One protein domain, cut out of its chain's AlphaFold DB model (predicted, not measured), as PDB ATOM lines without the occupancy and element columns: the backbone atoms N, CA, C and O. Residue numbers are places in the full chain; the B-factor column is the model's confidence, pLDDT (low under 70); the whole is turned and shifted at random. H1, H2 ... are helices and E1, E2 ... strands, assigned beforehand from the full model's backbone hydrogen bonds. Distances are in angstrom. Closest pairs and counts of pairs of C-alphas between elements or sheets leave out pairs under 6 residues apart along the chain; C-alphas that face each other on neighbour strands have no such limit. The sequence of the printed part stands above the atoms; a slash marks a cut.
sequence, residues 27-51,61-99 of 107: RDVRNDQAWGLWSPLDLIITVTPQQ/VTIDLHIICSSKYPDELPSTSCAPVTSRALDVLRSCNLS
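Overview. This is residues 27 to 51 and 61 to 99 of the 107 residues of the protein "Hypothetical protein" of Timema cristinae (UniProt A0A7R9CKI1). With little regular structure, this is a ribbon of three strands, residues 32 to 37 sticking out past one end and a short helix beyond the other. The printed part has 64 residues, 25 in E1, E2, E3 and H1, in that order; the class is mixed. The sheet E1 - E2 - E3 is antiparallel; the whole is loose, radius of gyration of the C-alphas 15.3 A, spanning 46 by 26 by 24 A.

Along the chain. E1, residues 42 to 47, begins at (43.046, 12.874, 18.319). E2 is residues 63 to 68; E3, residues 79 to 84, measures 17.5 A. H1, residues 89 to 95, ends at (44.068, 37.917, 37.262).

Arrangement. E1 and E2 are antiparallel, E2 and E3 a hairpin. Within hydrogen-bond range are N 45 and O 65, 2.8 A, N 66 and O 81, 2.8 A, and every O i to N i+4 pair of H1. H1 is only just not on the sheet, with 4 pairs of C-alphas within 10 A.

Size, cuts and confidence. Residues 52 to 60 are cut out, C-alphas 51 and 61 being 11.5 A apart. The pLDDT is under 70 at residues 32 to 36, 51 and 86 to 99.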
ATOM      1  N   ARG A  27      35.509  15.142  23.035       91.25
ATOM      2  CA  ARG A  27      35.264  15.270  21.599       91.25
ATOM      3  C   ARG A  27      36.358  14.542  20.836       91.25
ATOM      4  O   ARG A  27      37.532  14.843  21.017       91.25
ATOM      5  N   ASP A  28      35.959  13.617  19.976       90.94
ATOM      6  CA  ASP A  28      36.833  13.039  18.956       90.94
ATOM      7  C   ASP A  28      36.970  14.061  17.820       90.94
ATOM      8  O   ASP A  28      35.959  14.519  17.282       90.94
ATOM      9  N   VAL A  29      38.198  14.480  17.514       90.94
ATOM     10  CA  VAL A  29      38.482  15.476  16.464       90.94
ATOM     11  C   VAL A  29      39.312  14.893  15.327       90.94
ATOM     12  O   VAL A  29      39.793  15.637  14.468       90.94
ATOM     13  N   ARG A  30      39.449  13.562  15.282       88.12
ATOM     14  CA  ARG A  30      40.062  12.878  14.147       88.12
ATOM     15  C   ARG A  30      39.337  13.283  12.871       88.12
ATOM     16  O   ARG A  30      38.109  13.256  12.794       88.12
ATOM     17  N   ASN A  31      40.112  13.673  11.862       74.31
ATOM     18  CA  ASN A  31      39.553  13.939  10.547       74.31
ATOM     19  C   ASN A  31      38.989  12.619  10.017       74.31
ATOM     20  O   ASN A  31      39.745  11.660   9.843       74.31
ATOM     21  N   ASP A  32      37.678  12.584   9.803       63.56
ATOM     22  CA  ASP A  32      36.949  11.438   9.279       63.56
ATOM     23  C   ASP A  32      37.364  11.276   7.809       63.56
ATOM     24  O   ASP A  32      36.734  11.785   6.878       63.56
ATOM     25  N   GLN A  33      38.551  10.699   7.585       60.94
ATOM     26  CA  GLN A  33      39.060  10.483   6.244       60.94
ATOM     27  C   GLN A  33      38.051   9.581   5.545       60.94
ATOM     28  O   GLN A  33      37.842   8.440   5.951       60.94
ATOM     29  N   ALA A  34      37.441  10.127   4.492       56.03
ATOM     30  CA  ALA A  34      36.273   9.634   3.762       56.03
ATOM     31  C   ALA A  34      36.385   8.214   3.148       56.03
ATOM     32  O   ALA A  34      35.586   7.852   2.290       56.03
ATOM     33  N   TRP A  35      37.381   7.419   3.542       66.69
ATOM     34  CA  TRP A  35      37.757   6.134   2.957       66.69
ATOM     35  C   TRP A  35      37.966   5.012   3.991       66.69
ATOM     36  O   TRP A  35      38.498   3.964   3.635       66.69
ATOM     37  N   GLY A  36      37.551   5.195   5.252       69.75
ATOM     38  CA  GLY A  36      37.587   4.126   6.266       69.75
ATOM     39  C   GLY A  36      38.999   3.704   6.688       69.75
ATOM     40  O   GLY A  36      39.196   2.585   7.159       69.75
ATOM     41  N   LEU A  37      39.988   4.580   6.493       82.12
ATOM     42  CA  LEU A  37      41.353   4.354   6.950       82.12
ATOM     43  C   LEU A  37      41.464   4.741   8.428       82.12
ATOM     44  O   LEU A  37      40.981   5.798   8.832       82.12
ATOM     45  N   TRP A  38      42.115   3.893   9.222       85.62
ATOM     46  CA  TRP A  38      42.384   4.185  10.627       85.62
ATOM     47  C   TRP A  38      43.265   5.431  10.778       85.62
ATOM     48  O   TRP A  38      44.258   5.597  10.062       85.62
ATOM     49  N   SER A  39      42.915   6.282  11.742       88.19
ATOM     50  CA  SER A  39      43.677   7.464  12.132       88.19
ATOM     51  C   SER A  39      44.082   7.389  13.613       88.19
ATOM     52  O   SER A  39      43.281   6.936  14.443       88.19
ATOM     53  N   PRO A  40      45.311   7.832  13.957       91.31
ATOM     54  CA  PRO A  40      45.764   7.920  15.342       91.31
ATOM     55  C   PRO A  40      44.832   8.760  16.214       91.31
ATOM     56  O   PRO A  40      44.109   9.624  15.718       91.31
ATOM     57  N   LEU A  41      44.872   8.508  17.520       91.94
ATOM     58  CA  LEU A  41      44.010   9.156  18.502       91.94
ATOM     59  C   LEU A  41      44.179  10.687  18.484       91.94
ATOM     60  O   LEU A  41      45.278  11.193  18.692       91.94
ATOM     61  N   ASP A  42      43.082  11.412  18.273       93.31
ATOM     62  CA  ASP A  42      43.046  12.874  18.319       93.31
ATOM     63  C   ASP A  42      41.749  13.323  19.003       93.31
ATOM     64  O   ASP A  42      40.646  13.094  18.497       93.31
ATOM     65  N   LEU A  43      41.866  13.889  20.203       93.25
ATOM     66  CA  LEU A  43      40.716  14.178  21.054       93.25
ATOM     67  C   LEU A  43      40.897  15.435  21.898       93.25
ATOM     68  O   LEU A  43      41.999  15.795  22.307       93.25
ATOM     69  N   ILE A  44      39.777  16.077  22.208       93.50
ATOM     70  CA  ILE A  44      39.698  17.230  23.100       93.50
ATOM     71  C   ILE A  44      38.842  16.862  24.309       93.50
ATOM     72  O   ILE A  44      37.689  16.471  24.144       93.50
ATOM     73  N   ILE A  45      39.380  17.038  25.514       92.75
ATOM     74  CA  ILE A  45      38.660  16.859  26.780       92.75
ATOM     75  C   ILE A  45      38.482  18.219  27.450       92.75
ATOM     76  O   ILE A  45      39.453  18.890  27.793       92.75
ATOM     77  N   THR A  46      37.237  18.620  27.663       90.44
ATOM     78  CA  THR A  46      36.877  19.792  28.453       90.44
ATOM     79  C   THR A  46      36.967  19.429  29.933       90.44
ATOM     80  O   THR A  46      36.179  18.630  30.420       90.44
ATOM     81  N   VAL A  47      37.899  20.029  30.670       87.25
ATOM     82  CA  VAL A  47      38.047  19.798  32.112       87.25
ATOM     83  C   VAL A  47      37.711  21.051  32.915       87.25
ATOM     84  O   VAL A  47      38.061  22.182  32.557       87.25
ATOM     85  N   THR A  48      37.028  20.837  34.038       83.12
ATOM     86  CA  THR A  48      36.711  21.867  35.032       83.12
ATOM     87  C   THR A  48      37.453  21.590  36.336       83.12
ATOM     88  O   THR A  48      37.607  20.424  36.704       83.12
ATOM     89  N   PRO A  49      37.895  22.625  37.067       78.88
ATOM     90  CA  PRO A  49      38.523  22.451  38.365       78.88
ATOM     91  C   PRO A  49      37.571  21.732  39.321       78.88
ATOM     92  O   PRO A  49      36.362  21.980  39.338       78.88
ATOM     93  N   GLN A  50      38.142  20.846  40.131       73.31
ATOM     94  CA  GLN A  50      37.402  20.143  41.166       73.31
ATOM     95  C   GLN A  50      36.863  21.153  42.187       73.31
ATOM     96  O   GLN A  50      37.588  22.032  42.653       73.31
ATOM     97  N   GLN A  51      35.585  21.020  42.536       67.75
ATOM     98  CA  GLN A  51      34.939  21.856  43.545       67.75
ATOM     99  C   GLN A  51      35.613  21.638  44.907       67.75
ATOM    100  O   GLN A  51      35.670  20.512  45.405       67.75
ATOM    101  N   VAL A  61      37.112  28.693  35.713       71.81
ATOM    102  CA  VAL A  61      37.988  28.329  34.600       71.81
ATOM    103  C   VAL A  61      37.527  26.997  34.027       71.81
ATOM    104  O   VAL A  61      37.298  26.045  34.761       71.81
ATOM    105  N   THR A  62      37.423  26.926  32.707       80.44
ATOM    106  CA  THR A  62      37.220  25.683  31.961       80.44
ATOM    107  C   THR A  62      38.271  25.654  30.867       80.44
ATOM    108  O   THR A  62      38.440  26.658  30.162       80.44
ATOM    109  N   ILE A  63      38.984  24.538  30.735       86.62
ATOM    110  CA  ILE A  63      40.003  24.362  29.696       86.62
ATOM    111  C   ILE A  63      39.656  23.168  28.813       86.62
ATOM    112  O   ILE A  63      39.136  22.164  29.287       86.62
ATOM    113  N   ASP A  64      39.972  23.293  27.536       90.69
ATOM    114  CA  ASP A  64      40.021  22.210  26.576       90.69
ATOM    115  C   ASP A  64      41.452  21.680  26.549       90.69
ATOM    116  O   ASP A  64      42.390  22.410  26.222       90.69
ATOM    117  N   LEU A  65      41.620  20.416  26.923       91.44
ATOM    118  CA  LEU A  65      42.856  19.660  26.801       91.44
ATOM    119  C   LEU A  65      42.822  18.886  25.483       91.44
ATOM    120  O   LEU A  65      42.049  17.945  25.337       91.44
ATOM    121  N   HIS A  66      43.659  19.281  24.532       93.88
ATOM    122  CA  HIS A  66      43.808  18.624  23.239       93.88
ATOM    123  C   HIS A  66      44.977  17.641  23.288       93.88
ATOM    124  O   HIS A  66      46.099  18.030  23.619       93.88
ATOM    125  N   ILE A  67      44.704  16.377  22.977       93.00
ATOM    126  CA  ILE A  67      45.659  15.268  22.992       93.00
ATOM    127  C   ILE A  67      45.731  14.688  21.582       93.00
ATOM    128  O   ILE A  67      44.720  14.245  21.043       93.00
ATOM    129  N   ILE A  68      46.938  14.673  21.020       92.75
ATOM    130  CA  ILE A  68      47.239  14.140  19.692       92.75
ATOM    131  C   ILE A  68      48.269  13.023  19.856       92.75
ATOM    132  O   ILE A  68      49.413  13.268  20.255       92.75
ATOM    133  N   CYS A  69      47.886  11.797  19.525       93.12
ATOM    134  CA  CYS A  69      48.774  10.643  19.531       93.12
ATOM    135  C   CYS A  69      49.374  10.401  18.143       93.12
ATOM    136  O   CYS A  69      48.749  10.650  17.113       93.12
ATOM    137  N   SER A  70      50.595   9.863  18.109       92.69
ATOM    138  CA  SER A  70      51.173   9.336  16.871       92.69
ATOM    139  C   SER A  70      50.700   7.901  16.621       92.69
ATOM    140  O   SER A  70      50.194   7.221  17.518       92.69
ATOM    141  N   SER A  71      50.925   7.380  15.413       91.06
ATOM    142  CA  SER A  71      50.652   5.968  15.102       91.06
ATOM    143  C   SER A  71      51.520   4.977  15.889       91.06
ATOM    144  O   SER A  71      51.269   3.776  15.846       91.06
ATOM    145  N   LYS A  72      52.537   5.473  16.603       91.69
ATOM    146  CA  LYS A  72      53.430   4.689  17.459       91.69
ATOM    147  C   LYS A  72      53.085   4.806  18.936       91.69
ATOM    148  O   LYS A  72      53.718   4.135  19.742       91.69
ATOM    149  N   TYR A  73      52.116   5.638  19.320       90.38
ATOM    150  CA  TYR A  73      51.662   5.677  20.704       90.38
ATOM    151  C   TYR A  73      51.155   4.282  21.114       90.38
ATOM    152  O   TYR A  73      50.380   3.684  20.358       90.38
ATOM    153  N   PRO A  74      51.574   3.753  22.275       88.38
ATOM    154  CA  PRO A  74      52.235   4.460  23.383       88.38
ATOM    155  C   PRO A  74      53.764   4.327  23.459       88.38
ATOM    156  O   PRO A  74      54.354   4.746  24.452       88.38
ATOM    157  N   ASP A  75      54.423   3.773  22.439       90.44
ATOM    158  CA  ASP A  75      55.894   3.752  22.369       90.44
ATOM    159  C   ASP A  75      56.474   5.165  22.149       90.44
ATOM    160  O   ASP A  75      57.625   5.442  22.488       90.44
ATOM    161  N   GLU A  76      55.662   6.072  21.602       91.62
ATOM    162  CA  GLU A  76      55.928   7.505  21.497       91.62
ATOM    163  C   GLU A  76      54.924   8.296  22.343       91.62
ATOM    164  O   GLU A  76      53.738   7.966  22.386       91.62
ATOM    165  N   LEU A  77      55.397   9.348  23.018       91.75
ATOM    166  CA  LEU A  77      54.549  10.201  23.849       91.75
ATOM    167  C   LEU A  77      53.575  11.033  22.998       91.75
ATOM    168  O   LEU A  77      53.936  11.482  21.908       91.75
ATOM    169  N   PRO A  78      52.359  11.296  23.503       92.94
ATOM    170  CA  PRO A  78      51.399  12.140  22.815       92.94
ATOM    171  C   PRO A  78      51.804  13.613  22.912       92.94
ATOM    172  O   PRO A  78      52.414  14.058  23.887       92.94
ATOM    173  N   SER A  79      51.416  14.392  21.907       92.44
ATOM    174  CA  SER A  79      51.478  15.850  21.964       92.44
ATOM    175  C   SER A  79      50.230  16.386  22.654       92.44
ATOM    176  O   SER A  79      49.115  16.004  22.309       92.44
ATOM    177  N   THR A  80      50.406  17.290  23.617       90.44
ATOM    178  CA  THR A  80      49.292  17.866  24.380       90.44
ATOM    179  C   THR A  80      49.317  19.385  24.338       90.44
ATOM    180  O   THR A  80      50.372  19.991  24.536       90.44
ATOM    181  N   SER A  81      48.159  20.011  24.152       89.81
ATOM    182  CA  SER A  81      47.990  21.460  24.281       89.81
ATOM    183  C   SER A  81      46.728  21.788  25.076       89.81
ATOM    184  O   SER A  81      45.811  20.974  25.148       89.81
ATOM    185  N   CYS A  82      46.679  22.956  25.717       84.06
ATOM    186  CA  CYS A  82      45.500  23.395  26.457       84.06
ATOM    187  C   CYS A  82      45.058  24.793  26.025       84.06
ATOM    188  O   CYS A  82      45.883  25.685  25.806       84.06
ATOM    189  N   ALA A  83      43.745  24.983  25.907       83.00
ATOM    190  CA  ALA A  83      43.135  26.253  25.539       83.00
ATOM    191  C   ALA A  83      41.926  26.563  26.442       83.00
ATOM    192  O   ALA A  83      41.211  25.647  26.836       83.00
ATOM    193  N   PRO A  84      41.651  27.829  26.792       80.50
ATOM    194  CA  PRO A  84      40.451  28.180  27.554       80.50
ATOM    195  C   PRO A  84      39.173  28.025  26.715       80.50
ATOM    196  O   PRO A  84      39.144  28.438  25.558       80.50
ATOM    197  N   VAL A  85      38.092  27.507  27.314       72.56
ATOM    198  CA  VAL A  85      36.824  27.204  26.603       72.56
ATOM    199  C   VAL A  85      35.907  28.421  26.451       72.56
ATOM    200  O   VAL A  85      34.996  28.420  25.626       72.56
ATOM    201  N   THR A  86      36.124  29.500  27.215       59.47
ATOM    202  CA  THR A  86      35.250  30.687  27.177       59.47
ATOM    203  C   THR A  86      36.001  32.016  27.256       59.47
ATOM    204  O   THR A  86      37.077  32.122  27.844       59.47
ATOM    205  N   SER A  87      35.371  33.066  26.718       50.81
ATOM    206  CA  SER A  87      35.827  34.464  26.776       50.81
ATOM    207  C   SER A  87      35.983  35.013  28.202       50.81
ATOM    208  O   SER A  87      36.825  35.879  28.415       50.81
ATOM    209  N   ARG A  88      35.243  34.478  29.188       45.94
ATOM    210  CA  ARG A  88      35.362  34.838  30.619       45.94
ATOM    211  C   ARG A  88      36.636  34.301  31.279       45.94
ATOM    212  O   ARG A  88      37.088  34.867  32.270       45.94
ATOM    213  N   ALA A  89      37.245  33.241  30.742       50.81
ATOM    214  CA  ALA A  89      38.495  32.701  31.281       50.81
ATOM    215  C   ALA A  89      39.696  33.625  31.014       50.81
ATOM    216  O   ALA A  89      40.669  33.583  31.762       50.81
ATOM    217  N   LEU A  90      39.628  34.500  30.001       49.88
ATOM    218  CA  LEU A  90      40.662  35.516  29.773       49.88
ATOM    219  C   LEU A  90      40.736  36.523  30.928       49.88
ATOM    220  O   LEU A  90      41.837  36.932  31.293       49.88
ATOM    221  N   ASP A  91      39.602  36.876  31.539       50.41
ATOM    222  CA  ASP A  91      39.568  37.795  32.684       50.41
ATOM    223  C   ASP A  91      40.185  37.154  33.939       50.41
ATOM    224  O   ASP A  91      40.910  37.810  34.688       50.41
ATOM    225  N   VAL A  92      39.990  35.843  34.122       50.56
ATOM    226  CA  VAL A  92      40.583  35.080  35.234       50.56
ATOM    227  C   VAL A  92      42.070  34.802  34.999       50.56
ATOM    228  O   VAL A  92      42.881  34.995  35.899       50.56
ATOM    229  N   LEU A  93      42.483  34.439  33.781       50.44
ATOM    230  CA  LEU A  93      43.898  34.228  33.450       50.44
ATOM    231  C   LEU A  93      44.719  35.524  33.541       50.44
ATOM    232  O   LEU A  93      45.863  35.485  33.993       50.44
ATOM    233  N   ARG A  94      44.123  36.682  33.210       51.62
ATOM    234  CA  ARG A  94      44.717  38.009  33.466       51.62
ATOM    235  C   ARG A  94      44.885  38.292  34.960       51.62
ATOM    236  O   ARG A  94      45.896  38.869  35.346       51.62
ATOM    237  N   SER A  95      43.947  37.850  35.799       44.59
ATOM    238  CA  SER A  95      44.068  37.917  37.262       44.59
ATOM    239  C   SER A  95      45.134  36.963  37.823       44.59
ATOM    240  O   SER A  95      45.672  37.229  38.895       44.59
ATOM    241  N   CYS A  96      45.436  35.858  37.135       43.38
ATOM    242  CA  CYS A  96      46.367  34.825  37.603       43.38
ATOM    243  C   CYS A  96      47.828  35.021  37.155       43.38
ATOM    244  O   CYS A  96      48.661  34.178  37.475       43.38
ATOM    245  N   ASN A  97      48.169  36.110  36.450       43.81
ATOM    246  CA  ASN A  97      49.550  36.463  36.072       43.81
ATOM    247  C   ASN A  97      50.332  35.350  35.329       43.81
ATOM    248  O   ASN A  97      51.564  35.317  35.345       43.81
ATOM    249  N   LEU A  98      49.631  34.432  34.658       45.88
ATOM    250  CA  LEU A  98      50.248  33.442  33.778       45.88
ATOM    251  C   LEU A  98      50.564  34.132  32.446       45.88
ATOM    252  O   LEU A  98      49.670  34.463  31.670       45.88
ATOM    253  N   SER A  99      51.849  34.408  32.222       39.91
ATOM    254  CA  SER A  99      52.358  35.073  31.019       39.91
ATOM    255  C   SER A  99      51.992  34.280  29.762       39.91
ATOM    256  O   SER A  99      52.516  33.194  29.520       39.91
TER     257      SER A  99